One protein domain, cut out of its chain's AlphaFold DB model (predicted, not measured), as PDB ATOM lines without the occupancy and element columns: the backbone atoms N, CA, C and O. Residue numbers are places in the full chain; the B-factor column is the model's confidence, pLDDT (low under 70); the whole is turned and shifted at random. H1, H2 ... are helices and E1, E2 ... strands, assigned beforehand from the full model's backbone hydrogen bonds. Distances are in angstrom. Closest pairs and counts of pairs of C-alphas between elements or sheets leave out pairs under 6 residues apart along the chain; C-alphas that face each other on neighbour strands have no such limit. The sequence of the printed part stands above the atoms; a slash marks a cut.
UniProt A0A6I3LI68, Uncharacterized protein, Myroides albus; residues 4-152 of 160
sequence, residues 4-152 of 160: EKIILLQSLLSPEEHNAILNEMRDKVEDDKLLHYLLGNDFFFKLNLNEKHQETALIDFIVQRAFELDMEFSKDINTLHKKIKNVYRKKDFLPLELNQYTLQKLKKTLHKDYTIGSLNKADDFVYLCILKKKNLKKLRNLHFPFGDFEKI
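What this domain is: This is residues 4 to 152 of the 160 residues of an uncharacterized protein of Myroides albus (UniProt A0A6I3LI68). A small, strongly twisted sheet of four strands sits in the middle of an elongated body, with the three-helix bundle H4, H5 and H6 toward one end, H1, H2 and H3 toward the other, and the short helix H7 packed over strand E4. H5 and H2 lie farthest out at the two ends. The printed part has 149 residues, with seven named helices and four named strands in the order H1 H2 H3 E1 H4 H5 H6 E2 E3 H7 E4. The sheet runs E1, E3, E2, E4, antiparallel throughout, and the class is mixed, helices and strands. The whole is compact, with a radius of gyration of the C-alphas of 15.7 A, and spans 52 by 33 by 25 A.

Where its parts are: H1, residues 4 to 12, begins at C-alpha 4 (163.410, 145.720, 171.845). H2 is residues 15 to 24, H3 residues 31 to 40 and E1 residues 45 to 48. H4, residues 55 to 68, measures 20.0 A from first to last C-alpha; H5, residues 77 to 90, 20.2 A; and H6, residues 95 to 107, 18.5 A. E2, residues 114 to 120, measures 18.9 A, and E3, residues 125 to 132, 22.2 A. H7 is residues 133 to 139, and E4, residues 148 to 151, ends at C-alpha 151 (145.898, 148.285, 167.195).

How they stand to each other: In the sheet, backbone N and O atoms are within hydrogen-bond range across each pair of neighbour strands: N 47 and O 126, 2.8 A, across E1 and E3; N 119 and O 127, 2.8 A, across the hairpin E2 and E3; and N 120 and O 148, 2.8 A, across E2 and E4. The sheet and the helices on both its faces make three layers: H4 and H6 on one face of the sheet, the sheet itself, and H7 on the other face. E3, H7 and E4 form a split strand-helix-strand unit, two strands running the same way with E2 between them, its crossover right-handed. H4, H5 and H6 are an up and down bundle, each running against the one before; H5 and H6 touch at C-alphas Ile 84 and Thr 102, 6.8 A. H1 touches H7 at C-alphas Ser 11 and Asn 135, 5.4 A, and only grazes the sheet. H2 is close to H1 but not clearly touching, C-alphas Leu 9 and His 18 being 6.4 A apart; H3 is near H1. In H1 to H7 every O i to N i+4 pair is within hydrogen-bond range.

The domain as a whole: The farthest C-alphas, Asp 27 and Lys 90, are 52.4 A apart. The printed part has no cut and no long link. Confidence is under 70 at residues 24 to 29, 31 to 32 and 91 to 92.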
ATOM      1  N   GLU A   4     164.615 145.289 172.558       84.19
ATOM      2  CA  GLU A   4     163.410 145.720 171.845       84.19
ATOM      3  C   GLU A   4     163.468 145.381 170.352       84.19
ATOM      4  O   GLU A   4     162.480 144.916 169.784       84.19
ATOM      5  N   LYS A   5     164.640 145.524 169.719       83.62
ATOM      6  CA  LYS A   5     164.842 145.175 168.301       83.62
ATOM      7  C   LYS A   5     164.667 143.687 168.058       83.62
ATOM      8  O   LYS A   5     164.046 143.295 167.080       83.62
ATOM      9  N   ILE A   6     165.209 142.861 168.955       83.25
ATOM     10  CA  ILE A   6     165.064 141.404 168.865       83.25
ATOM     11  C   ILE A   6     163.580 141.049 168.948       83.25
ATOM     12  O   ILE A   6     163.080 140.296 168.118       83.25
ATOM     13  N   ILE A   7     162.859 141.642 169.904       87.19
ATOM     14  CA  ILE A   7     161.423 141.407 170.068       87.19
ATOM     15  C   ILE A   7     160.645 141.858 168.826       87.19
ATOM     16  O   ILE A   7     159.729 141.148 168.412       87.19
ATOM     17  N   LEU A   8     160.999 142.995 168.221       89.31
ATOM     18  CA  LEU A   8     160.383 143.479 166.985       89.31
ATOM     19  C   LEU A   8     160.571 142.499 165.829       89.31
ATOM     20  O   LEU A   8     159.587 142.068 165.230       89.31
ATOM     21  N   LEU A   9     161.814 142.105 165.560       87.62
ATOM     22  CA  LEU A   9     162.134 141.163 164.494       87.62
ATOM     23  C   LEU A   9     161.417 139.825 164.722       87.62
ATOM     24  O   LEU A   9     160.681 139.366 163.861       87.62
ATOM     25  N   GLN A  10     161.494 139.248 165.922       87.50
ATOM     26  CA  GLN A  10     160.760 138.018 166.263       87.50
ATOM     27  C   GLN A  10     159.233 138.155 166.169       87.50
ATOM     28  O   GLN A  10     158.512 137.154 166.137       87.50
ATOM     29  N   SER A  11     158.717 139.384 166.214       88.88
ATOM     30  CA  SER A  11     157.284 139.642 166.149       88.88
ATOM     31  C   SER A  11     156.756 139.718 164.726       88.88
ATOM     32  O   SER A  11     155.606 139.320 164.521       88.88
ATOM     33  N   LEU A  12     157.567 140.239 163.803       87.75
ATOM     34  CA  LEU A  12     157.206 140.493 162.407       87.75
ATOM     35  C   LEU A  12     157.651 139.383 161.458       87.75
ATOM     36  O   LEU A  12     156.979 139.152 160.457       87.75
ATOM     37  N   LEU A  13     158.763 138.724 161.773       86.69
ATOM     38  CA  LEU A  13     159.446 137.804 160.877       86.69
ATOM     39  C   LEU A  13     159.053 136.347 161.117       86.69
ATOM     40  O   LEU A  13     158.791 135.929 162.253       86.69
ATOM     41  N   SER A  14     159.108 135.555 160.053       82.06
ATOM     42  CA  SER A  14     159.188 134.104 160.145       82.06
ATOM     43  C   SER A  14     160.517 133.682 160.804       82.06
ATOM     44  O   SER A  14     161.478 134.459 160.853       82.06
ATOM     45  N   PRO A  15     160.618 132.453 161.340       79.56
ATOM     46  CA  PRO A  15     161.876 131.953 161.894       79.56
ATOM     47  C   PRO A  15     163.039 131.984 160.889       79.56
ATOM     48  O   PRO A  15     164.181 132.230 161.274       79.56
ATOM     49  N   GLU A  16     162.745 131.755 159.610       80.75
ATOM     50  CA  GLU A  16     163.723 131.748 158.519       80.75
ATOM     51  C   GLU A  16     164.206 133.167 158.210       80.75
ATOM     52  O   GLU A  16     165.413 133.417 158.226       80.75
ATOM     53  N   GLU A  17     163.272 134.112 158.055       82.44
ATOM     54  CA  GLU A  17     163.558 135.540 157.870       82.44
ATOM     55  C   GLU A  17     164.387 136.089 159.037       82.44
ATOM     56  O   GLU A  17     165.383 136.783 158.845       82.44
ATOM     57  N   HIS A  18     164.023 135.724 160.269       80.25
ATOM     58  CA  HIS A  18     164.738 136.143 161.469       80.25
ATOM     59  C   HIS A  18     166.185 135.643 161.491       80.25
ATOM     60  O   HIS A  18     167.090 136.399 161.843       80.25
ATOM     61  N   ASN A  19     166.428 134.388 161.110       76.00
ATOM     62  CA  ASN A  19     167.780 133.835 161.071       76.00
ATOM     63  C   ASN A  19     168.621 134.444 159.942       76.00
ATOM     64  O   ASN A  19     169.794 134.744 160.166       76.00
ATOM     65  N   ALA A  20     168.030 134.672 158.766       77.00
ATOM     66  CA  ALA A  20     168.690 135.380 157.669       77.00
ATOM     67  C   ALA A  20     169.107 136.794 158.104       77.00
ATOM     68  O   ALA A  20     170.273 137.170 157.990       77.00
ATOM     69  N   ILE A  21     168.190 137.521 158.743       77.31
ATOM     70  CA  ILE A  21     168.430 138.879 159.230       77.31
ATOM     71  C   ILE A  21     169.471 138.919 160.343       77.31
ATOM     72  O   ILE A  21     170.326 139.797 160.341       77.31
ATOM     73  N   LEU A  22     169.462 137.976 161.288       72.81
ATOM     74  CA  LEU A  22     170.510 137.918 162.312       72.81
ATOM     75  C   LEU A  22     171.903 137.669 161.721       72.81
ATOM     76  O   LEU A  22     172.891 138.146 162.284       72.81
ATOM     77  N   ASN A  23     171.986 136.938 160.608       70.94
ATOM     78  CA  ASN A  23     173.244 136.679 159.919       70.94
ATOM     79  C   ASN A  23     173.725 137.901 159.122       70.94
ATOM     80  O   ASN A  23     174.918 138.193 159.146       70.94
ATOM     81  N   GLU A  24     172.816 138.636 158.474       69.25
ATOM     82  CA  GLU A  24     173.139 139.846 157.700       69.25
ATOM     83  C   GLU A  24     173.377 141.082 158.579       69.25
ATOM     84  O   GLU A  24     174.255 141.897 158.305       69.25
ATOM     85  N   MET A  25     172.618 141.220 159.668       67.25
ATOM     86  CA  MET A  25     172.551 142.428 160.501       67.25
ATOM     87  C   MET A  25     173.284 142.279 161.844       67.25
ATOM     88  O   MET A  25     173.003 142.999 162.809       67.25
ATOM     89  N   ARG A  26     174.234 141.335 161.910       58.09
ATOM     90  CA  ARG A  26     174.933 140.891 163.129       58.09
ATOM     91  C   ARG A  26     175.624 142.028 163.898       58.09
ATOM     92  O   ARG A  26     175.723 141.949 165.123       58.09
ATOM     93  N   ASP A  27     175.996 143.114 163.217       53.41
ATOM     94  CA  ASP A  27     176.659 144.279 163.804       53.41
ATOM     95  C   ASP A  27     175.909 145.600 163.535       53.41
ATOM     96  O   ASP A  27     175.828 146.096 162.417       53.41
ATOM     97  N   LYS A  28     175.415 146.220 164.618       59.84
ATOM     98  CA  LYS A  28     175.085 147.660 164.738       59.84
ATOM     99  C   LYS A  28     174.120 148.265 163.699       59.84
ATOM    100  O   LYS A  28     174.394 149.320 163.133       59.84
ATOM    101  N   VAL A  29     172.927 147.702 163.540       63.88
ATOM    102  CA  VAL A  29     171.846 148.437 162.857       63.88
ATOM    103  C   VAL A  29     171.381 149.588 163.748       63.88
ATOM    104  O   VAL A  29     170.817 149.360 164.823       63.88
ATOM    105  N   GLU A  30     171.645 150.821 163.324       71.12
ATOM    106  CA  GLU A  30     171.053 152.042 163.888       71.12
ATOM    107  C   GLU A  30     169.527 151.998 163.752       71.12
ATOM    108  O   GLU A  30     169.001 151.357 162.845       71.12
ATOM    109  N   ASP A  31     168.803 152.628 164.677       67.50
ATOM    110  CA  ASP A  31     167.336 152.541 164.723       67.50
ATOM    111  C   ASP A  31     166.674 152.963 163.397       67.50
ATOM    112  O   ASP A  31     165.751 152.295 162.927       67.50
ATOM    113  N   ASP A  32     167.234 153.972 162.734       65.69
ATOM    114  CA  ASP A  32     166.736 154.487 161.457       65.69
ATOM    115  C   ASP A  32     166.935 153.481 160.312       65.69
ATOM    116  O   ASP A  32     166.065 153.301 159.458       65.69
ATOM    117  N   LYS A  33     168.049 152.737 160.327       76.50
ATOM    118  CA  LYS A  33     168.350 151.697 159.329       76.50
ATOM    119  C   LYS A  33     167.437 150.485 159.476       76.50
ATOM    120  O   LYS A  33     167.125 149.843 158.477       76.50
ATOM    121  N   LEU A  34     166.981 150.191 160.696       81.56
ATOM    122  CA  LEU A  34     166.066 149.082 160.949       81.56
ATOM    123  C   LEU A  34     164.700 149.336 160.313       81.56
ATOM    124  O   LEU A  34     164.190 148.462 159.620       81.56
ATOM    125  N   LEU A  35     164.116 150.523 160.505       82.50
ATOM    126  CA  LEU A  35     162.834 150.835 159.875       82.50
ATOM    127  C   LEU A  35     162.960 150.871 158.347       82.50
ATOM    128  O   LEU A  35     162.116 150.304 157.660       82.50
ATOM    129  N   HIS A  36     164.022 151.479 157.811       83.44
ATOM    130  CA  HIS A  36     164.271 151.476 156.367       83.44
ATOM    131  C   HIS A  36     164.391 150.062 155.799       83.44
ATOM    132  O   HIS A  36     163.805 149.778 154.757       83.44
ATOM    133  N   TYR A  37     165.087 149.168 156.500       84.06
ATOM    134  CA  TYR A  37     165.156 147.762 156.128       84.06
ATOM    135  C   TYR A  37     163.774 147.105 156.166       84.06
ATOM    136  O   TYR A  37     163.397 146.414 155.223       84.06
ATOM    137  N   LEU A  38     163.001 147.337 157.233       87.12
ATOM    138  CA  LEU A  38     161.680 146.732 157.385       87.12
ATOM    139  C   LEU A  38     160.702 147.191 156.292       87.12
ATOM    140  O   LEU A  38     159.889 146.403 155.820       87.12
ATOM    141  N   LEU A  39     160.805 148.451 155.869       86.00
ATOM    142  CA  LEU A  39     160.032 149.002 154.756       86.00
ATOM    143  C   LEU A  39     160.518 148.486 153.398       86.00
ATOM    144  O   LEU A  39     159.697 148.187 152.545       86.00
ATOM    145  N   GLY A  40     161.833 148.384 153.192       84.00
ATOM    146  CA  GLY A  40     162.416 147.943 151.921       84.00
ATOM    147  C   GLY A  40     162.241 146.453 151.624       84.00
ATOM    148  O   GLY A  40     162.435 146.047 150.485       84.00
ATOM    149  N   ASN A  41     161.884 145.658 152.633       84.38
ATOM    150  CA  ASN A  41     161.611 144.224 152.513       84.38
ATOM    151  C   ASN A  41     160.124 143.896 152.730       84.38
ATOM    152  O   ASN A  41     159.795 142.779 153.114       84.38
ATOM    153  N   ASP A  42     159.232 144.877 152.560       88.56
ATOM    154  CA  ASP A  42     157.780 144.675 152.615       88.56
ATOM    155  C   ASP A  42     157.279 144.004 153.912       88.56
ATOM    156  O   ASP A  42     156.290 143.277 153.916       88.56
ATOM    157  N   PHE A  43     157.911 144.280 155.061       90.44
ATOM    158  CA  PHE A  43     157.362 143.890 156.372       90.44
ATOM    159  C   PHE A  43     156.268 144.848 156.850       90.44
ATOM    160  O   PHE A  43     155.457 144.504 157.718       90.44
ATOM    161  N   PHE A  44     156.240 146.047 156.266       92.19
ATOM    162  CA  PHE A  44     155.193 147.035 156.450       92.19
ATOM    163  C   PHE A  44     154.621 147.477 155.112       92.19
ATOM    164  O   PHE A  44     155.359 147.799 154.188       92.19
ATOM    165  N   PHE A  45     153.302 147.609 155.061       91.88
ATOM    166  CA  PHE A  45     152.610 148.286 153.980       91.88
ATOM    167  C   PHE A  45     152.369 149.743 154.356       91.88
ATOM    168  O   PHE A  45     151.705 150.036 155.353       91.88
ATOM    169  N   LYS A  46     152.894 150.666 153.554       91.38
ATOM    170  CA  LYS A  46     152.685 152.102 153.740       91.38
ATOM    171  C   LYS A  46     151.336 152.510 153.140       91.38
ATOM    172  O   LYS A  46     151.218 152.654 151.928       91.38
ATOM    173  N   LEU A  47     150.329 152.708 153.988       88.19
ATOM    174  CA  LEU A  47     148.993 153.142 153.584       88.19
ATOM    175  C   LEU A  47     148.902 154.673 153.593       88.19
ATOM    176  O   LEU A  47     149.170 155.310 154.613       88.19
ATOM    177  N   ASN A  48     148.469 155.252 152.474       86.88
ATOM    178  CA  ASN A  48     148.092 156.658 152.377       86.88
ATOM    179  C   ASN A  48     146.568 156.770 152.482       86.88
ATOM    180  O   ASN A  48     145.836 156.316 151.602       86.88
ATOM    181  N   LEU A  49     146.081 157.392 153.555       77.31
ATOM    182  CA  LEU A  49     144.643 157.490 153.820       77.31
ATOM    183  C   LEU A  49     143.888 158.341 152.788       77.31
ATOM    184  O   LEU A  49     142.677 158.170 152.630       77.31
ATOM    185  N   ASN A  50     144.598 159.210 152.065       79.00
ATOM    186  CA  ASN A  50     144.035 160.125 151.076       79.00
ATOM    187  C   ASN A  50     144.144 159.603 149.636       79.00
ATOM    188  O   ASN A  50     143.542 160.172 148.723       79.00
ATOM    189  N   GLU A  51     144.898 158.527 149.411       81.88
ATOM    190  CA  GLU A  51     145.101 157.964 148.078       81.88
ATOM    191  C   GLU A  51     143.991 156.973 147.711       81.88
ATOM    192  O   GLU A  51     143.525 156.177 148.529       81.88
ATOM    193  N   LYS A  52     143.556 157.018 146.449       74.75
ATOM    194  CA  LYS A  52     142.574 156.076 145.903       74.75
ATOM    195  C   LYS A  52     143.264 154.805 145.408       74.75
ATOM    196  O   LYS A  52     144.380 154.861 144.910       74.75
ATOM    197  N   HIS A  53     142.540 153.688 145.442       77.06
ATOM    198  CA  HIS A  53     142.917 152.422 144.791       77.06
ATOM    199  C   HIS A  53     144.089 151.652 145.426       77.06
ATOM    200  O   HIS A  53     144.741 150.854 144.753       77.06
ATOM    201  N   GLN A  54     144.353 151.842 146.723       84.38
ATOM    202  CA  GLN A  54     145.389 151.088 147.444       84.38
ATOM    203  C   GLN A  54     144.914 149.710 147.946       84.38
ATOM    204  O   GLN A  54     145.713 148.910 148.431       84.38
ATOM    205  N   GLU A  55     143.626 149.387 147.816       82.75
ATOM    206  CA  GLU A  55     143.022 148.167 148.353       82.75
ATOM    207  C   GLU A  55     143.592 146.884 147.750       82.75
ATOM    208  O   GLU A  55     143.763 145.907 148.476       82.75
ATOM    209  N   THR A  56     143.897 146.863 146.448       83.31
ATOM    210  CA  THR A  56     144.490 145.677 145.814       83.31
ATOM    211  C   THR A  56     145.898 145.443 146.346       83.31
ATOM    212  O   THR A  56     146.171 144.346 146.818       83.31
ATOM    213  N   ALA A  57     146.735 146.483 146.388       88.44
ATOM    214  CA  ALA A  57     148.090 146.380 146.922       88.44
ATOM    215  C   ALA A  57     148.098 145.969 148.405       88.44
ATOM    216  O   ALA A  57     148.889 145.122 148.811       88.44
ATOM    217  N   LEU A  58     147.163 146.493 149.205       88.75
ATOM    218  CA  LEU A  58     147.000 146.092 150.600       88.75
ATOM    219  C   LEU A  58     146.593 144.615 150.735       88.75
ATOM    220  O   LEU A  58     147.107 143.911 151.603       88.75
ATOM    221  N   ILE A  59     145.661 144.132 149.909       88.38
ATOM    222  CA  ILE A  59     145.259 142.717 149.919       88.38
ATOM    223  C   ILE A  59     146.443 141.831 149.528       88.38
ATOM    224  O   ILE A  59     146.700 140.855 150.229       88.38
ATOM    225  N   ASP A  60     147.160 142.180 148.461       89.50
ATOM    226  CA  ASP A  60     148.302 141.413 147.959       89.50
ATOM    227  C   ASP A  60     149.419 141.338 149.009       89.50
ATOM    228  O   ASP A  60     149.893 140.244 149.316       89.50
ATOM    229  N   PHE A  61     149.733 142.459 149.667       91.69
ATOM    230  CA  PHE A  61     150.643 142.496 150.817       91.69
ATOM    231  C   PHE A  61     150.205 141.534 151.928       91.69
ATOM    232  O   PHE A  61     151.012 140.771 152.461       91.69
ATOM    233  N   ILE A  62     148.914 141.533 152.283       89.12
ATOM    234  CA  ILE A  62     148.406 140.645 153.334       89.12
ATOM    235  C   ILE A  62     148.522 139.173 152.942       89.12
ATOM    236  O   ILE A  62     148.824 138.342 153.798       89.12
ATOM    237  N   VAL A  63     148.278 138.844 151.676       88.31
ATOM    238  CA  VAL A  63     148.423 137.482 151.150       88.31
ATOM    239  C   VAL A  63     149.868 137.026 151.189       88.31
ATOM    240  O   VAL A  63     150.136 135.931 151.681       88.31
ATOM    241  N   GLN A  64     150.785 137.873 150.731       89.69
ATOM    242  CA  GLN A  64     152.207 137.577 150.745       89.69
ATOM    243  C   GLN A  64     152.716 137.361 152.176       89.69
ATOM    244  O   GLN A  64     153.228 136.285 152.483       89.69
ATOM    245  N   ARG A  65     152.474 138.312 153.090       90.69
ATOM    246  CA  ARG A  65     152.899 138.174 154.494       90.69
ATOM    247  C   ARG A  65     152.261 136.971 155.181       90.69
ATOM    248  O   ARG A  65     152.883 136.353 156.036       90.69
ATOM    249  N   ALA A  66     151.016 136.635 154.850       87.56
ATOM    250  CA  ALA A  66     150.374 135.441 155.386       87.56
ATOM    251  C   ALA A  66     151.091 134.161 154.958       87.56
ATOM    252  O   ALA A  66     151.310 133.286 155.793       87.56
ATOM    253  N   PHE A  67     151.464 134.079 153.684       86.38
ATOM    254  CA  PHE A  67     152.213 132.959 153.136       86.38
ATOM    255  C   PHE A  67     153.598 132.834 153.787       86.38
ATOM    256  O   PHE A  67     153.951 131.762 154.262       86.38
ATOM    257  N   GLU A  68     154.338 133.938 153.911       87.81
ATOM    258  CA  GLU A  68     155.669 133.971 154.547       87.81
ATOM    259  C   GLU A  68     155.628 133.610 156.045       87.81
ATOM    260  O   GLU A  68     156.585 133.071 156.599       87.81
ATOM    261  N   LEU A  69     154.499 133.868 156.713       86.31
ATOM    262  CA  LEU A  69     154.259 133.497 158.110       86.31
ATOM    263  C   LEU A  69     153.659 132.092 158.286       86.31
ATOM    264  O   LEU A  69     153.285 131.752 159.416       86.31
ATOM    265  N   ASP A  70     153.527 131.320 157.200       85.50
ATOM    266  CA  ASP A  70     152.859 130.011 157.158       85.50
ATOM    267  C   ASP A  70     151.476 130.053 157.843       85.50
ATOM    268  O   ASP A  70     151.107 129.236 158.689       85.50
ATOM    269  N   MET A  71     150.722 131.123 157.567       85.56
ATOM    270  CA  MET A  71     149.412 131.375 158.154       85.56
ATOM    271  C   MET A  71     148.303 130.994 157.176       85.56
ATOM    272  O   MET A  71     148.120 131.617 156.131       85.56
ATOM    273  N   GLU A  72     147.440 130.077 157.603       84.00
ATOM    274  CA  GLU A  72     146.187 129.802 156.905       84.00
ATOM    275  C   GLU A  72     145.149 130.913 157.130       84.00
ATOM    276  O   GLU A  72     144.922 131.389 158.248       84.00
ATOM    277  N   PHE A  73     144.452 131.312 156.067       84.44
ATOM    278  CA  PHE A  73     143.320 132.226 156.188       84.44
ATOM    279  C   PHE A  73     142.087 131.509 156.745       84.44
ATOM    280  O   PHE A  73     141.766 130.388 156.365       84.44
ATOM    281  N   SER A  74     141.318 132.194 157.594       80.00
ATOM    282  CA  SER A  74     140.052 131.659 158.120       80.00
ATOM    283  C   SER A  74     138.923 131.648 157.083       80.00
ATOM    284  O   SER A  74     137.874 131.044 157.315       80.00
ATOM    285  N   LYS A  75     139.102 132.353 155.958       78.12
ATOM    286  CA  LYS A  75     138.148 132.445 154.844       78.12
ATOM    287  C   LYS A  75     138.893 132.532 153.517       78.12
ATOM    288  O   LYS A  75     140.023 133.003 153.471       78.12
ATOM    289  N   ASP A  76     138.215 132.166 152.434       80.94
ATOM    290  CA  ASP A  76     138.763 132.273 151.081       80.94
ATOM    291  C   ASP A  76     139.072 133.732 150.690       80.94
ATOM    292  O   ASP A  76     138.182 134.592 150.609       80.94
ATOM    293  N   ILE A  77     140.349 133.993 150.410       77.88
ATOM    294  CA  ILE A  77     140.861 135.303 150.015       77.88
ATOM    295  C   ILE A  77     140.401 135.720 148.612       77.88
ATOM    296  O   ILE A  77     140.130 136.899 148.371       77.88
ATOM    297  N   ASN A  78     140.202 134.770 147.693       79.75
ATOM    298  CA  ASN A  78     139.749 135.078 146.336       79.75
ATOM    299  C   ASN A  78     138.346 135.692 146.361       79.75
ATOM    300  O   ASN A  78     138.037 136.653 145.645       79.75
ATOM    301  N   THR A  79     137.498 135.174 147.247       81.00
ATOM    302  CA  THR A  79     136.177 135.735 147.525       81.00
ATOM    303  C   THR A  79     136.263 137.141 148.132       81.00
ATOM    304  O   THR A  79     135.432 137.996 147.805       81.00
ATOM    305  N   LEU A  80     137.255 137.420 148.986       79.31
ATOM    306  CA  LEU A  80     137.470 138.751 149.561       79.31
ATOM    307  C   LEU A  80     137.827 139.782 148.481       79.31
ATOM    308  O   LEU A  80     137.170 140.823 148.399       79.31
ATOM    309  N   HIS A  81     138.795 139.466 147.619       78.69
ATOM    310  CA  HIS A  81     139.241 140.354 146.547       78.69
ATOM    311  C   HIS A  81     138.088 140.717 145.595       78.69
ATOM    312  O   HIS A  81     137.855 141.889 145.293       78.69
ATOM    313  N   LYS A  82     137.265 139.728 145.210       81.88
ATOM    314  CA  LYS A  82     136.052 139.956 144.401       81.88
ATOM    315  C   LYS A  82     135.022 140.835 145.115       81.88
ATOM    316  O   LYS A  82     134.415 141.697 144.480       81.88
ATOM    317  N   LYS A  83     134.801 140.637 146.420       80.38
ATOM    318  CA  LYS A  83     133.851 141.452 147.201       80.38
ATOM    319  C   LYS A  83     134.290 142.908 147.274       80.38
ATOM    320  O   LYS A  83     133.458 143.777 147.036       80.38
ATOM    321  N   ILE A  84     135.566 143.167 147.547       79.62
ATOM    322  CA  ILE A  84     136.104 144.530 147.633       79.62
ATOM    323  C   ILE A  84     136.018 145.222 146.264       79.62
ATOM    324  O   ILE A  84     135.432 146.299 146.168       79.62
ATOM    325  N   LYS A  85     136.427 144.547 145.178       77.00
ATOM    326  CA  LYS A  85     136.273 145.069 143.804       77.00
ATOM    327  C   LYS A  85     134.820 145.365 143.419       77.00
ATOM    328  O   LYS A  85     134.542 146.345 142.732       77.00
ATOM    329  N   ASN A  86     133.872 144.531 143.841       79.38
ATOM    330  CA  ASN A  86     132.453 144.757 143.557       79.38
ATOM    331  C   ASN A  86     131.867 145.929 144.347       79.38
ATOM    332  O   ASN A  86     130.975 146.606 143.844       79.38
ATOM    333  N   VAL A  87     132.333 146.150 145.576       75.06
ATOM    334  CA  VAL A  87     131.933 147.296 146.402       75.06
ATOM    335  C   VAL A  87     132.437 148.589 145.770       75.06
ATOM    336  O   VAL A  87     131.642 149.509 145.596       75.06
ATOM    337  N   TYR A  88     133.692 148.594 145.317       71.44
ATOM    338  CA  TYR A  88     134.295 149.694 144.568       71.44
ATOM    339  C   TYR A  88     133.476 150.093 143.327       71.44
ATOM    340  O   TYR A  88     133.177 151.258 143.115       71.44
ATOM    341  N   ARG A  89     133.033 149.116 142.525       71.12
ATOM    342  CA  ARG A  89     132.259 149.386 141.297       71.12
ATOM    343  C   ARG A  89     130.835 149.896 141.532       71.12
ATOM    344  O   ARG A  89     130.204 150.344 140.584       71.12
ATOM    345  N   LYS A  90     130.287 149.728 142.739       70.06
ATOM    346  CA  LYS A  90     128.862 149.966 143.027       70.06
ATOM    347  C   LYS A  90     128.603 151.179 143.914       70.06
ATOM    348  O   LYS A  90     127.442 151.546 144.068       70.06
ATOM    349  N   LYS A  91     129.629 151.734 144.557       68.31
ATOM    350  CA  LYS A  91     129.486 152.797 145.553       68.31
ATOM    351  C   LYS A  91     130.614 153.811 145.411       68.31
ATOM    352  O   LYS A  91     131.774 153.416 145.356       68.31
ATOM    353  N   ASP A  92     130.260 155.090 145.466       67.62
ATOM    354  CA  ASP A  92     131.213 156.184 145.641       67.62
ATOM    355  C   ASP A  92     131.627 156.259 147.113       67.62
ATOM    356  O   ASP A  92     131.020 156.967 147.911       67.62
ATOM    357  N   PHE A  93     132.627 155.465 147.495       72.38
ATOM    358  CA  PHE A  93     133.285 155.625 148.791       72.38
ATOM    359  C   PHE A  93     134.311 156.750 148.730       72.38
ATOM    360  O   PHE A  93     135.053 156.877 147.747       72.38
ATOM    361  N   LEU A  94     134.429 157.503 149.823       77.69
ATOM    362  CA  LEU A  94     135.627 158.300 150.047       77.69
ATOM    363  C   LEU A  94     136.839 157.361 150.238       77.69
ATOM    364  O   LEU A  94     136.676 156.251 150.756       77.69
ATOM    365  N   PRO A  95     138.064 157.776 149.852       76.56
ATOM    366  CA  PRO A  95     139.260 156.929 149.949       76.56
ATOM    367  C   PRO A  95     139.463 156.329 151.350       76.56
ATOM    368  O   PRO A  95     139.673 155.124 151.500       76.56
ATOM    369  N   LEU A  96     139.282 157.155 152.385       77.25
ATOM    370  CA  LEU A  96     139.376 156.752 153.785       77.25
ATOM    371  C   LEU A  96     138.375 155.645 154.151       77.25
ATOM    372  O   LEU A  96     138.748 154.653 154.780       77.25
ATOM    373  N   GLU A  97     137.115 155.778 153.737       80.31
ATOM    374  CA  GLU A  97     136.065 154.799 154.036       80.31
ATOM    375  C   GLU A  97     136.338 153.453 153.353       80.31
ATOM    376  O   GLU A  97     136.084 152.387 153.922       80.31
ATOM    377  N   LEU A  98     136.893 153.483 152.138       80.12
ATOM    378  CA  LEU A  98     137.269 152.272 151.414       80.12
ATOM    379  C   LEU A  98     138.447 151.556 152.087       80.12
ATOM    380  O   LEU A  98     138.413 150.331 152.246       80.12
ATOM    381  N   ASN A  99     139.457 152.306 152.531       80.56
ATOM    382  CA  ASN A  99     140.593 151.767 153.279       80.56
ATOM    383  C   ASN A  99     140.132 151.116 154.592       80.56
ATOM    384  O   ASN A  99     140.473 149.965 154.882       80.56
ATOM    385  N   GLN A 100     139.257 151.797 155.335       80.75
ATOM    386  CA  GLN A 100     138.614 151.266 156.537       80.75
ATOM    387  C   GLN A 100     137.850 149.973 156.263       80.75
ATOM    388  O   GLN A 100     138.051 148.958 156.941       80.75
ATOM    389  N   TYR A 101     136.987 149.988 155.247       84.00
ATOM    390  CA  TYR A 101     136.193 148.830 154.863       84.00
ATOM    391  C   TYR A 101     137.086 147.627 154.534       84.00
ATOM    392  O   TYR A 101     136.855 146.518 155.027       84.00
ATOM    393  N   THR A 102     138.127 147.853 153.734       85.62
ATOM    394  CA  THR A 102     139.086 146.829 153.307       85.62
ATOM    395  C   THR A 102     139.800 146.228 154.517       85.62
ATOM    396  O   THR A 102     139.775 145.006 154.694       85.62
ATOM    397  N   LEU A 103     140.326 147.056 155.424       86.38
ATOM    398  CA  LEU A 103     140.999 146.602 156.645       86.38
ATOM    399  C   LEU A 103     140.083 145.803 157.575       86.38
ATOM    400  O   LEU A 103     140.474 144.748 158.081       86.38
ATOM    401  N   GLN A 104     138.843 146.255 157.777       85.44
ATOM    402  CA  GLN A 104     137.871 145.529 158.596       85.44
ATOM    403  C   GLN A 104     137.536 144.156 158.004       85.44
ATOM    404  O   GLN A 104     137.336 143.185 158.744       85.44
ATOM    405  N   LYS A 105     137.451 144.047 156.672       86.75
ATOM    406  CA  LYS A 105     137.220 142.757 156.015       86.75
ATOM    407  C   LYS A 105     138.446 141.856 156.096       86.75
ATOM    408  O   LYS A 105     138.275 140.685 156.427       86.75
ATOM    409  N   LEU A 106     139.646 142.391 155.881       86.88
ATOM    410  CA  LEU A 106     140.901 141.648 155.996       86.88
ATOM    411  C   LEU A 106     141.095 141.085 157.408       86.88
ATOM    412  O   LEU A 106     141.288 139.880 157.558       86.88
ATOM    413  N   LYS A 107     140.900 141.899 158.456       87.12
ATOM    414  CA  LYS A 107     140.937 141.447 159.862       87.12
ATOM    415  C   LYS A 107     140.034 140.237 160.133       87.12
ATOM    416  O   LYS A 107     140.382 139.389 160.949       87.12
ATOM    417  N   LYS A 108     138.875 140.155 159.470       85.31
ATOM    418  CA  LYS A 108     137.895 139.058 159.615       85.31
ATOM    419  C   LYS A 108     138.236 137.805 158.799       85.31
ATOM    420  O   LYS A 108     137.512 136.816 158.925       85.31
ATOM    421  N   THR A 109     139.260 137.875 157.954       87.00
ATOM    422  CA  THR A 109     139.754 136.779 157.105       87.00
ATOM    423  C   THR A 109     141.057 136.186 157.643       87.00
ATOM    424  O   THR A 109     141.362 135.033 157.361       87.00
ATOM    425  N   LEU A 110     141.803 136.923 158.471       87.38
ATOM    426  CA  LEU A 110     142.987 136.400 159.162       87.38
ATOM    427  C   LEU A 110     142.635 135.246 160.114       87.38
ATOM    428  O   LEU A 110     141.501 135.135 160.599       87.38
ATOM    429  N   HIS A 111     143.620 134.396 160.411       90.06
ATOM    430  CA  HIS A 111     143.513 133.411 161.485       90.06
ATOM    431  C   HIS A 111     143.298 134.102 162.845       90.06
ATOM    432  O   HIS A 111     143.771 135.215 163.083       90.06
ATOM    433  N   LYS A 112     142.612 133.427 163.778       89.38
ATOM    434  CA  LYS A 112     142.203 133.994 165.081       89.38
ATOM    435  C   LYS A 112     143.365 134.527 165.929       89.38
ATOM    436  O   LYS A 112     143.144 135.421 166.749       89.38
ATOM    437  N   ASP A 113     144.570 134.004 165.729       91.25
ATOM    438  CA  ASP A 113     145.762 134.389 166.492       91.25
ATOM    439  C   ASP A 113     146.497 135.592 165.900       91.25
ATOM    440  O   ASP A 113     147.321 136.202 166.587       91.25
ATOM    441  N   TYR A 114     146.181 135.962 164.661       91.44
ATOM    442  CA  TYR A 114     146.815 137.053 163.936       91.44
ATOM    443  C   TYR A 114     145.925 138.292 163.893       91.44
ATOM    444  O   TYR A 114     144.717 138.264 164.152       91.44
ATOM    445  N   THR A 115     146.558 139.427 163.641       92.06
ATOM    446  CA  THR A 115     145.896 140.715 163.494       92.06
ATOM    447  C   THR A 115     146.719 141.625 162.595       92.06
ATOM    448  O   THR A 115     147.880 141.330 162.309       92.06
ATOM    449  N   ILE A 116     146.105 142.726 162.169       91.75
ATOM    450  CA  ILE A 116     146.803 143.814 161.493       91.75
ATOM    451  C   ILE A 116     147.120 144.864 162.562       91.75
ATOM    452  O   ILE A 116     146.199 145.374 163.212       91.75
ATOM    453  N   GLY A 117     148.405 145.122 162.781       92.00
ATOM    454  CA  GLY A 117     148.896 146.218 163.613       92.00
ATOM    455  C   GLY A 117     149.240 147.435 162.763       92.00
ATOM    456  O   GLY A 117     149.446 147.310 161.554       92.00
ATOM    457  N   SER A 118     149.313 148.597 163.400       91.44
ATOM    458  CA  SER A 118     149.864 149.815 162.812       91.44
ATOM    459  C   SER A 118     151.108 150.246 163.580       91.44
ATOM    460  O   SER A 118     151.176 150.081 164.796       91.44
ATOM    461  N   LEU A 119     152.091 150.777 162.867       91.06
ATOM    462  CA  LEU A 119     153.165 151.588 163.421       91.06
ATOM    463  C   LEU A 119     152.794 153.044 163.131       91.06
ATOM    464  O   LEU A 119     152.749 153.452 161.968       91.06
ATOM    465  N   ASN A 120     152.459 153.779 164.185       85.50
ATOM    466  CA  ASN A 120     152.108 155.185 164.110       85.50
ATOM    467  C   ASN A 120     153.394 156.016 164.139       85.50
ATOM    468  O   ASN A 120     154.242 155.848 165.020       85.50
ATOM    469  N   LYS A 121     153.542 156.878 163.140       81.81
ATOM    470  CA  LYS A 121     154.635 157.836 163.022       81.81
ATOM    471  C   LYS A 121     154.004 159.218 162.959       81.81
ATOM    472  O   LYS A 121     152.883 159.357 162.493       81.81
ATOM    473  N   ALA A 122     154.737 160.244 163.377       75.75
ATOM    474  CA  ALA A 122     154.324 161.635 163.189       75.75
ATOM    475  C   ALA A 122     154.450 162.064 161.705       75.75
ATOM    476  O   ALA A 122     155.115 163.050 161.393       75.75
ATOM    477  N   ASP A 123     153.891 161.270 160.787       81.31
ATOM    478  CA  ASP A 123     153.773 161.530 159.354       81.31
ATOM    479  C   ASP A 123     152.345 161.194 158.866       81.31
ATOM    480  O   ASP A 123     151.533 160.653 159.614       81.31
ATOM    481  N   ASP A 124     152.014 161.544 157.620       78.00
ATOM    482  CA  ASP A 124     150.655 161.381 157.066       78.00
ATOM    483  C   ASP A 124     150.312 159.930 156.659       78.00
ATOM    484  O   ASP A 124     149.331 159.686 155.945       78.00
ATOM    485  N   PHE A 125     151.136 158.952 157.043       86.31
ATOM    486  CA  PHE A 125     151.003 157.568 156.605       86.31
ATOM    487  C   PHE A 125     150.730 156.622 157.764       86.31
ATOM    488  O   PHE A 125     151.199 156.780 158.887       86.31
ATOM    489  N   VAL A 126     150.013 155.546 157.450       87.56
ATOM    490  CA  VAL A 126     149.794 154.446 158.387       87.56
ATOM    491  C   VAL A 126     150.586 153.242 157.907       87.56
ATOM    492  O   VAL A 126     150.327 152.702 156.833       87.56
ATOM    493  N   TYR A 127     151.550 152.794 158.706       91.12
ATOM    494  CA  TYR A 127     152.389 151.648 158.361       91.12
ATOM    495  C   TYR A 127     151.779 150.381 158.938       91.12
ATOM    496  O   TYR A 127     151.740 150.182 160.150       91.12
ATOM    497  N   LEU A 128     151.271 149.520 158.071       92.50
ATOM    498  CA  LEU A 128     150.511 148.337 158.441       92.50
ATOM    499  C   LEU A 128     151.385 147.094 158.438       92.50
ATOM    500  O   LEU A 128     152.180 146.903 157.530       92.50
ATOM    501  N   CYS A 129     151.195 146.206 159.404       92.44
ATOM    502  CA  CYS A 129     151.897 144.923 159.457       92.44
ATOM    503  C   CYS A 129     150.972 143.803 159.934       92.44
ATOM    504  O   CYS A 129     149.979 144.045 160.627       92.44
ATOM    505  N   ILE A 130     151.306 142.559 159.584       92.44
ATOM    506  CA  ILE A 130     150.625 141.366 160.098       92.44
ATOM    507  C   ILE A 130     151.490 140.727 161.165       92.44
ATOM    508  O   ILE A 130     152.660 140.439 160.943       92.44
ATOM    509  N   LEU A 131     150.891 140.462 162.322       93.12
ATOM    510  CA  LEU A 131     151.568 139.747 163.393       93.12
ATOM    511  C   LEU A 131     150.582 139.070 164.344       93.12
ATOM    512  O   LEU A 131     149.373 139.322 164.340       93.12
ATOM    513  N   LYS A 132     151.108 138.203 165.212       92.62
ATOM    514  CA  LYS A 132     150.313 137.553 166.259       92.62
ATOM    515  C   LYS A 132     149.811 138.589 167.266       92.62
ATOM    516  O   LYS A 132     150.571 139.435 167.732       92.62
ATOM    517  N   LYS A 133     148.565 138.462 167.725       92.62
ATOM    518  CA  LYS A 133     147.957 139.357 168.734       92.62
ATOM    519  C   LYS A 133     148.796 139.473 170.009       92.62
ATOM    520  O   LYS A 133     148.938 140.559 170.569       92.62
ATOM    521  N   LYS A 134     149.388 138.357 170.451       92.62
ATOM    522  CA  LYS A 134     150.294 138.321 171.611       92.62
ATOM    523  C   LYS A 134     151.564 139.150 171.394       92.62
ATOM    524  O   LYS A 134     152.057 139.744 172.343       92.62
ATOM    525  N   ASN A 135     152.067 139.191 170.160       93.44
ATOM    526  CA  ASN A 135     153.250 139.960 169.796       93.44
ATOM    527  C   ASN A 135     152.899 141.447 169.743       93.44
ATOM    528  O   ASN A 135     153.624 142.244 170.323       93.44
ATOM    529  N   LEU A 136     151.727 141.811 169.205       93.69
ATOM    530  CA  LEU A 136     151.274 143.204 169.192       93.69
ATOM    531  C   LEU A 136     151.198 143.748 170.616       93.69
ATOM    532  O   LEU A 136     151.755 144.796 170.905       93.69
ATOM    533  N   LYS A 137     150.595 142.992 171.541       91.94
ATOM    534  CA  LYS A 137     150.532 143.383 172.956       91.94
ATOM    535  C   LYS A 137     151.918 143.630 173.571       91.94
ATOM    536  O   LYS A 137     152.037 144.509 174.412       91.94
ATOM    537  N   LYS A 138     152.942 142.868 173.170       92.56
ATOM    538  CA  LYS A 138     154.323 143.093 173.621       92.56
ATOM    539  C   LYS A 138     154.902 144.365 173.011       92.56
ATOM    540  O   LYS A 138     155.417 145.183 173.758       92.56
ATOM    541  N   LEU A 139     154.783 144.536 171.693       92.50
ATOM    542  CA  LEU A 139     155.326 145.696 170.978       92.50
ATOM    543  C   LEU A 139     154.724 147.015 171.462       92.50
ATOM    544  O   LEU A 139     155.454 147.982 171.606       92.50
ATOM    545  N   ARG A 140     153.430 147.034 171.801       92.38
ATOM    546  CA  ARG A 140     152.745 148.208 172.371       92.38
ATOM    547  C   ARG A 140     153.299 148.676 173.722       92.38
ATOM    548  O   ARG A 140     153.024 149.796 174.126       92.38
ATOM    549  N   ASN A 141     154.009 147.809 174.442       89.50
ATOM    550  CA  ASN A 141     154.616 148.136 175.735       89.50
ATOM    551  C   ASN A 141     156.094 148.531 175.601       89.50
ATOM    552  O   ASN A 141     156.762 148.745 176.610       89.50
ATOM    553  N   LEU A 142     156.620 148.547 174.376       89.62
ATOM    554  CA  LEU A 142     157.979 148.956 174.070       89.62
ATOM    555  C   LEU A 142     157.933 150.315 173.388       89.62
ATOM    556  O   LEU A 142     156.992 150.614 172.659       89.62
ATOM    557  N   HIS A 143     158.976 151.105 173.604       86.19
ATOM    558  CA  HIS A 143     159.137 152.374 172.919       86.19
ATOM    559  C   HIS A 143     160.191 152.223 171.827       86.19
ATOM    560  O   HIS A 143     161.316 151.788 172.099       86.19
ATOM    561  N   PHE A 144     159.822 152.571 170.596       85.44
ATOM    562  CA  PHE A 144     160.751 152.621 169.477       85.44
ATOM    563  C   PHE A 144     160.943 154.079 169.061       85.44
ATOM    564  O   PHE A 144     159.972 154.822 168.953       85.44
ATOM    565  N   PRO A 145     162.179 154.505 168.767       83.94
ATOM    566  CA  PRO A 145     162.456 155.901 168.425       83.94
ATOM    567  C   PRO A 145     161.841 156.331 167.086       83.94
ATOM    568  O   PRO A 145     161.800 157.517 166.785       83.94
ATOM    569  N   PHE A 146     161.371 155.379 166.276       85.56
ATOM    570  CA  PHE A 146     160.787 155.635 164.964       85.56
ATOM    571  C   PHE A 146     159.254 155.566 164.942       85.56
ATOM    572  O   PHE A 146     158.687 155.716 163.861       85.56
ATOM    573  N   GLY A 147     158.593 155.314 166.075       87.31
ATOM    574  CA  GLY A 147     157.133 155.273 166.174       87.31
ATOM    575  C   GLY A 147     156.608 154.242 167.170       87.31
ATOM    576  O   GLY A 147     157.347 153.379 167.644       87.31
ATOM    577  N   ASP A 148     155.310 154.300 167.442       89.75
ATOM    578  CA  ASP A 148     154.652 153.432 168.417       89.75
ATOM    579  C   ASP A 148     153.715 152.434 167.737       89.75
ATOM    580  O   ASP A 148     153.030 152.733 166.756       89.75
ATOM    581  N   PHE A 149     153.683 151.207 168.258       91.88
ATOM    582  CA  PHE A 149     152.768 150.191 167.753       91.88
ATOM    583  C   PHE A 149     151.376 150.389 168.330       91.88
ATOM    584  O   PHE A 149     151.196 150.588 169.532       91.88
ATOM    585  N   GLU A 150     150.369 150.221 167.486       89.88
ATOM    586  CA  GLU A 150     148.972 150.370 167.851       89.88
ATOM    587  C   GLU A 150     148.115 149.272 167.227       89.88
ATOM    588  O   GLU A 150     148.474 148.580 166.268       89.88
ATOM    589  N   LYS A 151     146.948 149.064 167.835       86.12
ATOM    590  CA  LYS A 151     145.898 148.285 167.195       86.12
ATOM    591  C   LYS A 151     145.180 149.241 166.258       86.12
ATOM    592  O   LYS A 151     144.729 150.280 166.720       86.12
ATOM    593  N   ILE A 152     144.971 148.835 165.012       80.44
ATOM    594  CA  ILE A 152     144.088 149.579 164.115       80.44
ATOM    595  C   ILE A 152     142.715 149.670 164.783       80.44
ATOM    596  O   ILE A 152     142.080 148.631 165.030       80.44
TER     597      ILE A 152